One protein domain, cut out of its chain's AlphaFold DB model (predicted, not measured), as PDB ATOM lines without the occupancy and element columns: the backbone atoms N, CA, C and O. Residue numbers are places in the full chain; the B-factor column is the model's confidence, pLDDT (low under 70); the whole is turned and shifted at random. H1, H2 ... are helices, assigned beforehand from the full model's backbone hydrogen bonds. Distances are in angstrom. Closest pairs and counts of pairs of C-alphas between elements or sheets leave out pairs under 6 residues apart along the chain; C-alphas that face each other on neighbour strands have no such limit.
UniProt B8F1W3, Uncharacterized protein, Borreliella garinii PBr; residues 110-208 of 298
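What this domain is: This is residues 110 to 208 of the 298 residues of an uncharacterized protein of Borreliella garinii PBr (UniProt B8F1W3). A compact cluster of crossed helices is built round the longest one, H3, which runs through the middle with H1 packed along one side and H2, H4 and the short H5 set round its other sides. H6 lies at the far end from H1, beyond H4 and H5, and the link before it, residues 188 to 197, swings out as a loop. The printed part has 99 residues with six named helices, H1 to H6 in order along the chain, and no named strand; the class is all helix. It is compact, with a radius of gyration of the C-alphas of 12.6 A, and rounded, spanning 38 by 29 by 24 A.

How they stand to each other: H3, residues 143 to 159, is the hub and touches four other helices. H1, residues 110 to 125, touches it the same way at a steep tilt of 37 degrees, only just past shallow; their closest C-alphas, Gln 116 and Val 147, are 5.7 A apart. H2, residues 130 to 139, touches H3 at residues 146 to 150 alone, opposite ways at a steep tilt of 57 degrees, with the C-alphas of Lys 137 and Tyr 146 closest at 5.5 A. H4, residues 165 to 178, forms a helical hairpin with H3, at a steep tilt of 41 degrees; the closest C-alphas, Met 157 and Val 168, are 6.7 A apart. H5, residues 184 to 187, touches H3, closest at the C-alphas of Ser 149 and Val 184, 6.1 A. H6, residues 198 to 208, only just touches H4, with 3 pairs of C-alphas within 8 A, the closest being His 171 and Phe 206 at 6.7 A. H1 is apart from H4, H5 and H6. In H1, H2, H3 and H4 every O i to N i+4 pair is within hydrogen-bond range; H6 has 3 of 7, beside 4 of 8 O i to N i+3 pairs, and H5 is too short for an O i to N i+4 pair.

Where its parts are: H3 is 24.6 A from first to last C-alpha; C-alpha 143 is at (213.611, 229.416, 329.733), and C-alpha 159 is at (189.087, 227.674, 330.695). H1 measures 22.9 A and begins with C-alpha 110 at (214.766, 240.594, 325.325). H4 measures 20.1 A, H6 14.9 A, H2 14.4 A and H5 5.2 A. H6 ends with C-alpha 208 at (187.930, 213.235, 337.477).

The domain as a whole: The two C-alphas farthest apart, those of Leu 110 and Glu 208, are 40.2 A apart. The printed part has no cut. The link from H5 to H6 is short, the other four are tight. The mean pLDDT of the printed part is 90.8, and residues 110 and 112 are under 70.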
ATOM      1  N   LEU A 110     215.442 239.438 324.714       66.56
ATOM      2  CA  LEU A 110     214.766 240.594 325.325       66.56
ATOM      3  C   LEU A 110     213.228 240.502 325.271       66.56
ATOM      4  O   LEU A 110     212.546 240.931 326.209       66.56
ATOM      5  N   ASP A 111     212.664 239.956 324.192       73.12
ATOM      6  CA  ASP A 111     211.217 239.736 324.066       73.12
ATOM      7  C   ASP A 111     210.728 238.628 325.016       73.12
ATOM      8  O   ASP A 111     209.682 238.779 325.657       73.12
ATOM      9  N   TYR A 112     211.506 237.552 325.184       68.12
ATOM     10  CA  TYR A 112     211.201 236.479 326.138       68.12
ATOM     11  C   TYR A 112     211.195 236.973 327.587       68.12
ATOM     12  O   TYR A 112     210.239 236.690 328.313       68.12
ATOM     13  N   ASP A 113     212.185 237.769 327.992       77.25
ATOM     14  CA  ASP A 113     212.243 238.348 329.341       77.25
ATOM     15  C   ASP A 113     211.046 239.264 329.631       77.25
ATOM     16  O   ASP A 113     210.469 239.244 330.725       77.25
ATOM     17  N   LYS A 114     210.627 240.060 328.640       83.69
ATOM     18  CA  LYS A 114     209.452 240.928 328.769       83.69
ATOM     19  C   LYS A 114     208.161 240.113 328.870       83.69
ATOM     20  O   LYS A 114     207.315 240.412 329.717       83.69
ATOM     21  N   LYS A 115     207.999 239.082 328.034       83.44
ATOM     22  CA  LYS A 115     206.842 238.174 328.072       83.44
ATOM     23  C   LYS A 115     206.748 237.445 329.405       83.44
ATOM     24  O   LYS A 115     205.668 237.454 329.993       83.44
ATOM     25  N   GLN A 116     207.863 236.904 329.900       88.50
ATOM     26  CA  GLN A 116     207.943 236.228 331.196       88.50
ATOM     27  C   GLN A 116     207.460 237.142 332.328       88.50
ATOM     28  O   GLN A 116     206.525 236.791 333.043       88.50
ATOM     29  N   LYS A 117     208.039 238.341 332.463       90.62
ATOM     30  CA  LYS A 117     207.674 239.270 333.546       90.62
ATOM     31  C   LYS A 117     206.192 239.641 333.514       90.62
ATOM     32  O   LYS A 117     205.545 239.711 334.556       90.62
ATOM     33  N   ASN A 118     205.638 239.847 332.320       91.81
ATOM     34  CA  ASN A 118     204.223 240.174 332.158       91.81
ATOM     35  C   ASN A 118     203.304 239.017 332.574       91.81
ATOM     36  O   ASN A 118     202.279 239.258 333.213       91.81
ATOM     37  N   ILE A 119     203.641 237.773 332.213       94.81
ATOM     38  CA  ILE A 119     202.806 236.614 332.548       94.81
ATOM     39  C   ILE A 119     202.935 236.217 334.024       94.81
ATOM     40  O   ILE A 119     201.917 235.926 334.646       94.81
ATOM     41  N   GLU A 120     204.133 236.281 334.615       95.75
ATOM     42  CA  GLU A 120     204.339 236.053 336.054       95.75
ATOM     43  C   GLU A 120     203.547 237.058 336.884       95.75
ATOM     44  O   GLU A 120     202.801 236.662 337.779       95.75
ATOM     45  N   LYS A 121     203.633 238.349 336.535       96.00
ATOM     46  CA  LYS A 121     202.859 239.401 337.198       96.00
ATOM     47  C   LYS A 121     201.360 239.103 337.149       96.00
ATOM     48  O   LYS A 121     200.703 239.137 338.183       96.00
ATOM     49  N   TRP A 122     200.838 238.745 335.973       96.88
ATOM     50  CA  TRP A 122     199.426 238.385 335.815       96.88
ATOM     51  C   TRP A 122     199.025 237.176 336.677       96.88
ATOM     52  O   TRP A 122     197.953 237.177 337.274       96.88
ATOM     53  N   LEU A 123     199.871 236.145 336.760       97.25
ATOM     54  CA  LEU A 123     199.604 234.950 337.569       97.25
ATOM     55  C   LEU A 123     199.585 235.271 339.068       97.25
ATOM     56  O   LEU A 123     198.678 234.830 339.777       97.25
ATOM     57  N   ILE A 124     200.533 236.083 339.537       96.75
ATOM     58  CA  ILE A 124     200.598 236.537 340.932       96.75
ATOM     59  C   ILE A 124     199.357 237.362 341.287       96.75
ATOM     60  O   ILE A 124     198.718 237.103 342.304       96.75
ATOM     61  N   GLU A 125     198.943 238.287 340.415       96.31
ATOM     62  CA  GLU A 125     197.705 239.069 340.572       96.31
ATOM     63  C   GLU A 125     196.444 238.189 340.623       96.31
ATOM     64  O   GLU A 125     195.426 238.585 341.191       96.31
ATOM     65  N   LYS A 126     196.495 236.978 340.054       95.81
ATOM     66  CA  LYS A 126     195.423 235.975 340.124       95.81
ATOM     67  C   LYS A 126     195.539 235.016 341.308       95.81
ATOM     68  O   LYS A 126     194.748 234.081 341.387       95.81
ATOM     69  N   GLY A 127     196.467 235.250 342.235       95.25
ATOM     70  CA  GLY A 127     196.613 234.470 343.465       95.25
ATOM     71  C   GLY A 127     197.532 233.253 343.344       95.25
ATOM     72  O   GLY A 127     197.514 232.392 344.224       95.25
ATOM     73  N   VAL A 128     198.332 233.150 342.279       97.00
ATOM     74  CA  VAL A 128     199.382 232.124 342.176       97.00
ATOM     75  C   VAL A 128     200.583 232.551 343.018       97.00
ATOM     76  O   VAL A 128     201.097 233.657 342.868       97.00
ATOM     77  N   SER A 129     201.044 231.681 343.918       96.50
ATOM     78  CA  SER A 129     202.179 231.992 344.789       96.50
ATOM     79  C   SER A 129     203.511 231.942 344.038       96.50
ATOM     80  O   SER A 129     203.686 231.168 343.096       96.50
ATOM     81  N   ASN A 130     204.498 232.708 344.513       94.12
ATOM     82  CA  ASN A 130     205.864 232.624 343.987       94.12
ATOM     83  C   ASN A 130     206.448 231.207 344.130       94.12
ATOM     84  O   ASN A 130     207.103 230.735 343.209       94.12
ATOM     85  N   ASP A 131     206.156 230.499 345.232       95.88
ATOM     86  CA  ASP A 131     206.570 229.096 345.428       95.88
ATOM     87  C   ASP A 131     206.070 228.188 344.297       95.88
ATOM     88  O   ASP A 131     206.819 227.371 343.763       95.88
ATOM     89  N   PHE A 132     204.818 228.370 343.870       96.81
ATOM     90  CA  PHE A 132     204.268 227.626 342.745       96.81
ATOM     91  C   PHE A 132     205.041 227.913 341.451       96.81
ATOM     92  O   PHE A 132     205.414 226.979 340.738       96.81
ATOM     93  N   LEU A 133     205.316 229.188 341.158       95.94
ATOM     94  CA  LEU A 133     206.069 229.590 339.965       95.94
ATOM     95  C   LEU A 133     207.492 229.016 339.965       95.94
ATOM     96  O   LEU A 133     207.938 228.509 338.934       95.94
ATOM     97  N   TYR A 134     208.170 228.996 341.118       93.88
ATOM     98  CA  TYR A 134     209.481 228.355 341.262       93.88
ATOM     99  C   TYR A 134     209.434 226.863 340.924       93.88
ATOM    100  O   TYR A 134     210.257 226.390 340.143       93.88
ATOM    101  N   ARG A 135     208.423 226.125 341.401       94.19
ATOM    102  CA  ARG A 135     208.265 224.700 341.051       94.19
ATOM    103  C   ARG A 135     208.048 224.492 339.555       94.19
ATOM    104  O   ARG A 135     208.617 223.573 338.974       94.19
ATOM    105  N   VAL A 136     207.235 225.334 338.915       93.88
ATOM    106  CA  VAL A 136     207.025 225.282 337.456       93.88
ATOM    107  C   VAL A 136     208.333 225.553 336.715       93.88
ATOM    108  O   VAL A 136     208.632 224.869 335.732       93.88
ATOM    109  N   LYS A 137     209.133 226.506 337.200       92.12
ATOM    110  CA  LYS A 137     210.452 226.816 336.649       92.12
ATOM    111  C   LYS A 137     211.404 225.629 336.748       92.12
ATOM    112  O   LYS A 137     211.997 225.269 335.740       92.12
ATOM    113  N   ASP A 138     211.472 224.960 337.892       90.19
ATOM    114  CA  ASP A 138     212.335 223.783 338.086       90.19
ATOM    115  C   ASP A 138     211.928 222.590 337.202       90.19
ATOM    116  O   ASP A 138     212.766 221.797 336.760       90.19
ATOM    117  N   LEU A 139     210.631 222.456 336.912       88.69
ATOM    118  CA  LEU A 139     210.106 221.452 335.979       88.69
ATOM    119  C   LEU A 139     210.351 221.816 334.506       88.69
ATOM    120  O   LEU A 139     210.263 220.950 333.628       88.69
ATOM    121  N   SER A 140     210.688 223.074 334.232       86.88
ATOM    122  CA  SER A 140     210.966 223.602 332.903       86.88
ATOM    123  C   SER A 140     212.468 223.529 332.628       86.88
ATOM    124  O   SER A 140     213.257 224.316 333.130       86.88
ATOM    125  N   ASN A 141     212.894 222.574 331.802       81.12
ATOM    126  CA  ASN A 141     214.310 222.350 331.451       81.12
ATOM    127  C   ASN A 141     215.022 223.540 330.775       81.12
ATOM    128  O   ASN A 141     216.237 223.488 330.598       81.12
ATOM    129  N   ASN A 142     214.297 224.567 330.330       86.75
ATOM    130  CA  ASN A 142     214.857 225.794 329.782       86.75
ATOM    131  C   ASN A 142     213.859 226.958 329.902       86.75
ATOM    132  O   ASN A 142     212.678 226.770 330.205       86.75
ATOM    133  N   GLN A 143     214.353 228.163 329.620       86.44
ATOM    134  CA  GLN A 143     213.611 229.416 329.733       86.44
ATOM    135  C   GLN A 143     212.376 229.491 328.821       86.44
ATOM    136  O   GLN A 143     211.326 229.962 329.252       86.44
ATOM    137  N   ALA A 144     212.469 229.005 327.580       86.25
ATOM    138  CA  ALA A 144     211.336 229.005 326.654       86.25
ATOM    139  C   ALA A 144     210.206 228.105 327.175       86.25
ATOM    140  O   ALA A 144     209.059 228.533 327.269       86.25
ATOM    141  N   ASN A 145     210.554 226.903 327.637       88.94
ATOM    142  CA  ASN A 145     209.598 225.962 328.207       88.94
ATOM    143  C   ASN A 145     208.967 226.478 329.503       88.94
ATOM    144  O   ASN A 145     207.812 226.163 329.790       88.94
ATOM    145  N   TYR A 146     209.697 227.291 330.271       92.25
ATOM    146  CA  TYR A 146     209.134 227.969 331.430       92.25
ATOM    147  C   TYR A 146     208.061 228.973 331.009       92.25
ATOM    148  O   TYR A 146     206.927 228.877 331.473       92.25
ATOM    149  N   VAL A 147     208.370 229.867 330.067       91.25
ATOM    150  CA  VAL A 147     207.402 230.843 329.543       91.25
ATOM    151  C   VAL A 147     206.169 230.148 328.951       91.25
ATOM    152  O   VAL A 147     205.042 230.528 329.278       91.25
ATOM    153  N   ASP A 148     206.356 229.086 328.165       90.75
ATOM    154  CA  ASP A 148     205.256 228.288 327.613       90.75
ATOM    155  C   ASP A 148     204.400 227.645 328.713       90.75
ATOM    156  O   ASP A 148     203.170 227.628 328.614       90.75
ATOM    157  N   SER A 149     205.024 227.180 329.800       93.31
ATOM    158  CA  SER A 149     204.312 226.619 330.956       93.31
ATOM    159  C   SER A 149     203.425 227.666 331.627       93.31
ATOM    160  O   SER A 149     202.284 227.363 331.983       93.31
ATOM    161  N   LEU A 150     203.904 228.908 331.753       95.19
ATOM    162  CA  LEU A 150     203.133 230.011 332.333       95.19
ATOM    163  C   LEU A 150     201.936 230.400 331.456       95.19
ATOM    164  O   LEU A 150     200.831 230.607 331.967       95.19
ATOM    165  N   TYR A 151     202.117 230.460 330.134       93.44
ATOM    166  CA  TYR A 151     201.001 230.702 329.215       93.44
ATOM    167  C   TYR A 151     199.984 229.566 329.248       93.44
ATOM    168  O   TYR A 151     198.780 229.821 329.272       93.44
ATOM    169  N   ASN A 152     200.453 228.322 329.295       93.50
ATOM    170  CA  ASN A 152     199.582 227.165 329.398       93.50
ATOM    171  C   ASN A 152     198.745 227.191 330.686       93.50
ATOM    172  O   ASN A 152     197.530 226.993 330.646       93.50
ATOM    173  N   LEU A 153     199.374 227.524 331.815       95.56
ATOM    174  CA  LEU A 153     198.681 227.719 333.083       95.56
ATOM    175  C   LEU A 153     197.620 228.821 332.984       95.56
ATOM    176  O   LEU A 153     196.487 228.616 333.411       95.56
ATOM    177  N   LYS A 154     197.947 229.963 332.369       95.38
ATOM    178  CA  LYS A 154     196.971 231.035 332.127       95.38
ATOM    179  C   LYS A 154     195.774 230.555 331.305       95.38
ATOM    180  O   LYS A 154     194.644 230.904 331.640       95.38
ATOM    181  N   TYR A 155     195.990 229.762 330.254       93.88
ATOM    182  CA  TYR A 155     194.885 229.189 329.478       93.88
ATOM    183  C   TYR A 155     194.020 228.260 330.327       93.88
ATOM    184  O   TYR A 155     192.806 228.431 330.344       93.88
ATOM    185  N   ALA A 156     194.629 227.344 331.081       94.44
ATOM    186  CA  ALA A 156     193.902 226.447 331.976       94.44
ATOM    187  C   ALA A 156     193.084 227.207 333.035       94.44
ATOM    188  O   ALA A 156     191.922 226.886 333.273       94.44
ATOM    189  N   MET A 157     193.654 228.257 333.632       95.19
ATOM    190  CA  MET A 157     192.950 229.113 334.593       95.19
ATOM    191  C   MET A 157     191.748 229.830 333.970       95.19
ATOM    192  O   MET A 157     190.724 229.978 334.627       95.19
ATOM    193  N   ASN A 158     191.855 230.263 332.712       94.31
ATOM    194  CA  ASN A 158     190.745 230.907 332.009       94.31
ATOM    195  C   ASN A 158     189.648 229.905 331.618       94.31
ATOM    196  O   ASN A 158     188.469 230.195 331.819       94.31
ATOM    197  N   ASP A 159     190.025 228.732 331.099       93.75
ATOM    198  CA  ASP A 159     189.087 227.674 330.695       93.75
ATOM    199  C   ASP A 159     188.354 227.062 331.910       93.75
ATOM    200  O   ASP A 159     187.220 226.601 331.784       93.75
ATOM    201  N   HIS A 160     188.962 227.114 333.101       93.62
ATOM    202  CA  HIS A 160     188.408 226.580 334.350       93.62
ATOM    203  C   HIS A 160     188.195 227.646 335.429       93.62
ATOM    204  O   HIS A 160     188.330 227.363 336.621       93.62
ATOM    205  N   LYS A 161     187.820 228.865 335.027       92.12
ATOM    206  CA  LYS A 161     187.594 230.006 335.935       92.12
ATOM    207  C   LYS A 161     186.570 229.742 337.050       92.12
ATOM    208  O   LYS A 161     186.660 230.349 338.110       92.12
ATOM    209  N   ASP A 162     185.622 228.834 336.812       91.31
ATOM    210  CA  ASP A 162     184.564 228.477 337.767       91.31
ATOM    211  C   ASP A 162     185.018 227.398 338.773       91.31
ATOM    212  O   ASP A 162     184.297 227.054 339.710       91.31
ATOM    213  N   SER A 163     186.219 226.838 338.594       92.44
ATOM    214  CA  SER A 163     186.822 225.885 339.529       92.44
ATOM    215  C   SER A 163     187.649 226.602 340.596       92.44
ATOM    216  O   SER A 163     188.213 227.668 340.364       92.44
ATOM    217  N   LYS A 164     187.795 225.980 341.775       93.50
ATOM    218  CA  LYS A 164     188.706 226.497 342.806       93.50
ATOM    219  C   LYS A 164     190.123 226.579 342.240       93.50
ATOM    220  O   LYS A 164     190.658 225.561 341.803       93.50
ATOM    221  N   LEU A 165     190.752 227.752 342.341       93.75
ATOM    222  CA  LEU A 165     192.113 227.992 341.850       93.75
ATOM    223  C   LEU A 165     193.094 226.913 342.327       93.75
ATOM    224  O   LEU A 165     193.821 226.339 341.522       93.75
ATOM    225  N   LYS A 166     193.043 226.564 343.621       94.75
ATOM    226  CA  LYS A 166     193.868 225.504 344.222       94.75
ATOM    227  C   LYS A 166     193.796 224.179 343.450       94.75
ATOM    228  O   LYS A 166     194.820 223.531 343.284       94.75
ATOM    229  N   TYR A 167     192.628 223.791 342.931       95.81
ATOM    230  CA  TYR A 167     192.487 222.554 342.156       95.81
ATOM    231  C   TYR A 167     193.156 222.649 340.786       95.81
ATOM    232  O   TYR A 167     193.807 221.694 340.375       95.81
ATOM    233  N   VAL A 168     193.035 223.791 340.104       96.81
ATOM    234  CA  VAL A 168     193.717 224.029 338.820       96.81
ATOM    235  C   VAL A 168     195.233 223.954 339.012       96.81
ATOM    236  O   VAL A 168     195.916 223.270 338.255       96.81
ATOM    237  N   LEU A 169     195.748 224.600 340.061       97.44
ATOM    238  CA  LEU A 169     197.173 224.615 340.392       97.44
ATOM    239  C   LEU A 169     197.705 223.216 340.740       97.44
ATOM    240  O   LEU A 169     198.703 222.776 340.168       97.44
ATOM    241  N   GLU A 170     197.032 222.494 341.639       95.69
ATOM    242  CA  GLU A 170     197.426 221.129 342.017       95.69
ATOM    243  C   GLU A 170     197.420 220.182 340.814       95.69
ATOM    244  O   GLU A 170     198.384 219.444 340.616       95.69
ATOM    245  N   HIS A 171     196.368 220.228 339.989       96.62
ATOM    246  CA  HIS A 171     196.275 219.391 338.793       96.62
ATOM    247  C   HIS A 171     197.357 219.732 337.770       96.62
ATOM    248  O   HIS A 171     197.980 218.833 337.211       96.62
ATOM    249  N   PHE A 172     197.634 221.023 337.554       96.38
ATOM    250  CA  PHE A 172     198.706 221.454 336.658       96.38
ATOM    251  C   PHE A 172     200.052 220.855 337.082       96.38
ATOM    252  O   PHE A 172     200.735 220.239 336.261       96.38
ATOM    253  N   LEU A 173     200.424 220.990 338.363       95.25
ATOM    254  CA  LEU A 173     201.687 220.448 338.871       95.25
ATOM    255  C   LEU A 173     201.719 218.923 338.859       95.25
ATOM    256  O   LEU A 173     202.759 218.364 338.525       95.25
ATOM    257  N   ASP A 174     200.623 218.246 339.190       94.56
ATOM    258  CA  ASP A 174     200.548 216.783 339.130       94.56
ATOM    259  C   ASP A 174     200.844 216.277 337.711       94.56
ATOM    260  O   ASP A 174     201.740 215.457 337.501       94.56
ATOM    261  N   GLN A 175     200.172 216.842 336.707       94.81
ATOM    262  CA  GLN A 175     200.379 216.450 335.316       94.81
ATOM    263  C   GLN A 175     201.787 216.812 334.833       94.81
ATOM    264  O   GLN A 175     202.445 215.992 334.178       94.81
ATOM    265  N   PHE A 176     202.273 218.009 335.174       93.38
ATOM    266  CA  PHE A 176     203.573 218.477 334.709       93.38
ATOM    267  C   PHE A 176     204.734 217.717 335.359       93.38
ATOM    268  O   PHE A 176     205.702 217.379 334.683       93.38
ATOM    269  N   SER A 177     204.630 217.392 336.646       91.12
ATOM    270  CA  SER A 177     205.677 216.666 337.369       91.12
ATOM    271  C   SER A 177     205.731 215.180 337.013       91.12
ATOM    272  O   SER A 177     206.830 214.654 336.836       91.12
ATOM    273  N   ASN A 178     204.577 214.523 336.861       89.06
ATOM    274  CA  ASN A 178     204.514 213.068 336.710       89.06
ATOM    275  C   ASN A 178     204.592 212.605 335.253       89.06
ATOM    276  O   ASN A 178     205.355 211.697 334.928       89.06
ATOM    277  N   LYS A 179     203.792 213.203 334.362       88.75
ATOM    278  CA  LYS A 179     203.598 212.673 333.000       88.75
ATOM    279  C   LYS A 179     204.275 213.496 331.911       88.75
ATOM    280  O   LYS A 179     204.710 212.942 330.902       88.75
ATOM    281  N   TYR A 180     204.383 214.805 332.112       89.69
ATOM    282  CA  TYR A 180     204.832 215.738 331.076       89.69
ATOM    283  C   TYR A 180     206.082 216.519 331.469       89.69
ATOM    284  O   TYR A 180     206.339 217.591 330.919       89.69
ATOM    285  N   ARG A 181     206.890 215.979 332.386       83.88
ATOM    286  CA  ARG A 181     208.143 216.609 332.802       83.88
ATOM    287  C   ARG A 181     208.998 216.892 331.569       83.88
ATOM    288  O   ARG A 181     209.217 215.999 330.751       83.88
ATOM    289  N   TYR A 182     209.433 218.143 331.417       80.69
ATOM    290  CA  TYR A 182     210.198 218.629 330.258       80.69
ATOM    291  C   TYR A 182     209.476 218.582 328.897       80.69
ATOM    292  O   TYR A 182     210.088 218.904 327.880       80.69
ATOM    293  N   LYS A 183     208.190 218.218 328.863       86.50
ATOM    294  CA  LYS A 183     207.360 218.074 327.656       86.50
ATOM    295  C   LYS A 183     206.177 219.041 327.677       86.50
ATOM    296  O   LYS A 183     205.045 218.646 327.397       86.50
ATOM    297  N   VAL A 184     206.430 220.311 328.002       87.75
ATOM    298  CA  VAL A 184     205.375 221.335 328.110       87.75
ATOM    299  C   VAL A 184     204.531 221.436 326.837       87.75
ATOM    300  O   VAL A 184     203.317 221.574 326.935       87.75
ATOM    301  N   TRP A 185     205.132 221.252 325.653       88.12
ATOM    302  CA  TRP A 185     204.429 221.303 324.365       88.12
ATOM    303  C   TRP A 185     203.272 220.302 324.258       88.12
ATOM    304  O   TRP A 185     202.294 220.576 323.569       88.12
ATOM    305  N   MET A 186     203.352 219.162 324.959       91.56
ATOM    306  CA  MET A 186     202.259 218.187 325.015       91.56
ATOM    307  C   MET A 186     201.092 218.705 325.845       91.56
ATOM    308  O   MET A 186     199.959 218.314 325.603       91.56
ATOM    309  N   MET A 187     201.340 219.590 326.803       92.38
ATOM    310  CA  MET A 187     200.313 220.139 327.677       92.38
ATOM    311  C   MET A 187     199.647 221.395 327.120       92.38
ATOM    312  O   MET A 187     198.735 221.860 327.783       92.38
ATOM    313  N   MET A 188     200.105 221.980 326.006       89.75
ATOM    314  CA  MET A 188     199.669 223.300 325.520       89.75
ATOM    315  C   MET A 188     198.380 223.259 324.697       89.75
ATOM    316  O   MET A 188     198.218 222.407 323.836       89.75
ATOM    317  N   LYS A 189     197.508 224.260 324.840       86.50
ATOM    318  CA  LYS A 189     196.382 224.443 323.911       86.50
ATOM    319  C   LYS A 189     196.908 224.880 322.540       86.50
ATOM    320  O   LYS A 189     197.534 225.934 322.435       86.50
ATOM    321  N   ARG A 190     196.664 224.084 321.495       81.94
ATOM    322  CA  ARG A 190     197.204 224.312 320.143       81.94
ATOM    323  C   ARG A 190     196.107 224.664 319.145       81.94
ATOM    324  O   ARG A 190     195.116 223.954 319.038       81.94
ATOM    325  N   GLY A 191     196.303 225.759 318.408       77.94
ATOM    326  CA  GLY A 191     195.450 226.154 317.276       77.94
ATOM    327  C   GLY A 191     196.052 225.815 315.907       77.94
ATOM    328  O   GLY A 191     195.397 225.994 314.890       77.94
ATOM    329  N   ASP A 192     197.296 225.333 315.882       78.00
ATOM    330  CA  ASP A 192     198.088 225.059 314.677       78.00
ATOM    331  C   ASP A 192     198.006 223.597 314.203       78.00
ATOM    332  O   ASP A 192     198.735 223.197 313.300       78.00
ATOM    333  N   GLY A 193     197.145 222.782 314.823       71.75
ATOM    334  CA  GLY A 193     196.993 221.358 314.503       71.75
ATOM    335  C   GLY A 193     198.115 220.454 315.027       71.75
ATOM    336  O   GLY A 193     198.109 219.258 314.738       71.75
ATOM    337  N   GLY A 194     199.072 220.979 315.801       80.12
ATOM    338  CA  GLY A 194     200.093 220.152 316.444       80.12
ATOM    339  C   GLY A 194     199.505 219.209 317.501       80.12
ATOM    340  O   GLY A 194     198.512 219.526 318.158       80.12
ATOM    341  N   ILE A 195     200.141 218.051 317.697       83.25
ATOM    342  CA  ILE A 195     199.695 217.053 318.679       83.25
ATOM    343  C   ILE A 195     199.892 217.600 320.101       83.25
ATOM    344  O   ILE A 195     200.992 218.014 320.476       83.25
ATOM    345  N   SER A 196     198.819 217.577 320.891       92.00
ATOM    346  CA  SER A 196     198.812 217.918 322.311       92.00
ATOM    347  C   SER A 196     197.748 217.107 323.053       92.00
ATOM    348  O   SER A 196     196.674 216.835 322.523       92.00
ATOM    349  N   ASP A 197     198.033 216.801 324.314       94.25
ATOM    350  CA  ASP A 197     197.123 216.173 325.265       94.25
ATOM    351  C   ASP A 197     196.276 217.200 326.044       94.25
ATOM    352  O   ASP A 197     195.648 216.823 327.032       94.25
ATOM    353  N   TYR A 198     196.249 218.487 325.657       92.44
ATOM    354  CA  TYR A 198     195.557 219.553 326.404       92.44
ATOM    355  C   TYR A 198     194.124 219.168 326.780       92.44
ATOM    356  O   TYR A 198     193.747 219.231 327.948       92.44
ATOM    357  N   ASP A 199     193.345 218.704 325.803       90.88
ATOM    358  CA  ASP A 199     191.953 218.315 326.016       90.88
ATOM    359  C   ASP A 199     191.829 217.107 326.952       90.88
ATOM    360  O   ASP A 199     190.996 217.113 327.855       90.88
ATOM    361  N   VAL A 200     192.703 216.109 326.824       93.62
ATOM    362  CA  VAL A 200     192.722 214.953 327.734       93.62
ATOM    363  C   VAL A 200     193.067 215.396 329.161       93.62
ATOM    364  O   VAL A 200     192.466 214.939 330.136       93.62
ATOM    365  N   ILE A 201     194.025 216.310 329.313       95.50
ATOM    366  CA  ILE A 201     194.448 216.839 330.613       95.50
ATOM    367  C   ILE A 201     193.311 217.625 331.278       95.50
ATOM    368  O   ILE A 201     193.024 217.398 332.457       95.50
ATOM    369  N   TRP A 202     192.675 218.531 330.539       94.56
ATOM    370  CA  TRP A 202     191.799 219.565 331.095       94.56
ATOM    371  C   TRP A 202     190.300 219.265 330.976       94.56
ATOM    372  O   TRP A 202     189.532 219.649 331.856       94.56
ATOM    373  N   LYS A 203     189.851 218.519 329.962       89.62
ATOM    374  CA  LYS A 203     188.434 218.123 329.829       89.62
ATOM    375  C   LYS A 203     188.129 216.811 330.549       89.62
ATOM    376  O   LYS A 203     187.072 216.688 331.166       89.62
ATOM    377  N   GLU A 204     189.048 215.847 330.502       92.38
ATOM    378  CA  GLU A 204     188.827 214.511 331.069       92.38
ATOM    379  C   GLU A 204     189.440 214.373 332.465       92.38
ATOM    380  O   GLU A 204     188.715 214.287 333.463       92.38
ATOM    381  N   ARG A 205     190.776 214.400 332.567       94.94
ATOM    382  CA  ARG A 205     191.475 214.105 333.830       94.94
ATOM    383  C   ARG A 205     191.179 215.128 334.914       94.94
ATOM    384  O   ARG A 205     191.013 214.747 336.070       94.94
ATOM    385  N   PHE A 206     191.075 216.408 334.560       96.25
ATOM    386  CA  PHE A 206     190.763 217.451 335.534       96.25
ATOM    387  C   PHE A 206     189.376 217.259 336.164       96.25
ATOM    388  O   PHE A 206     189.221 217.382 337.379       96.25
ATOM    389  N   LYS A 207     188.371 216.874 335.370       92.69
ATOM    390  CA  LYS A 207     187.020 216.594 335.877       92.69
ATOM    391  C   LYS A 207     187.029 215.437 336.877       92.69
ATOM    392  O   LYS A 207     186.392 215.519 337.929       92.69
ATOM    393  N   GLU A 208     187.764 214.372 336.571       94.12
ATOM    394  CA  GLU A 208     187.930 213.235 337.477       94.12
ATOM    395  C   GLU A 208     188.697 213.624 338.751       94.12
ATOM    396  O   GLU A 208     188.283 213.265 339.858       94.12
TER     397      GLU A 208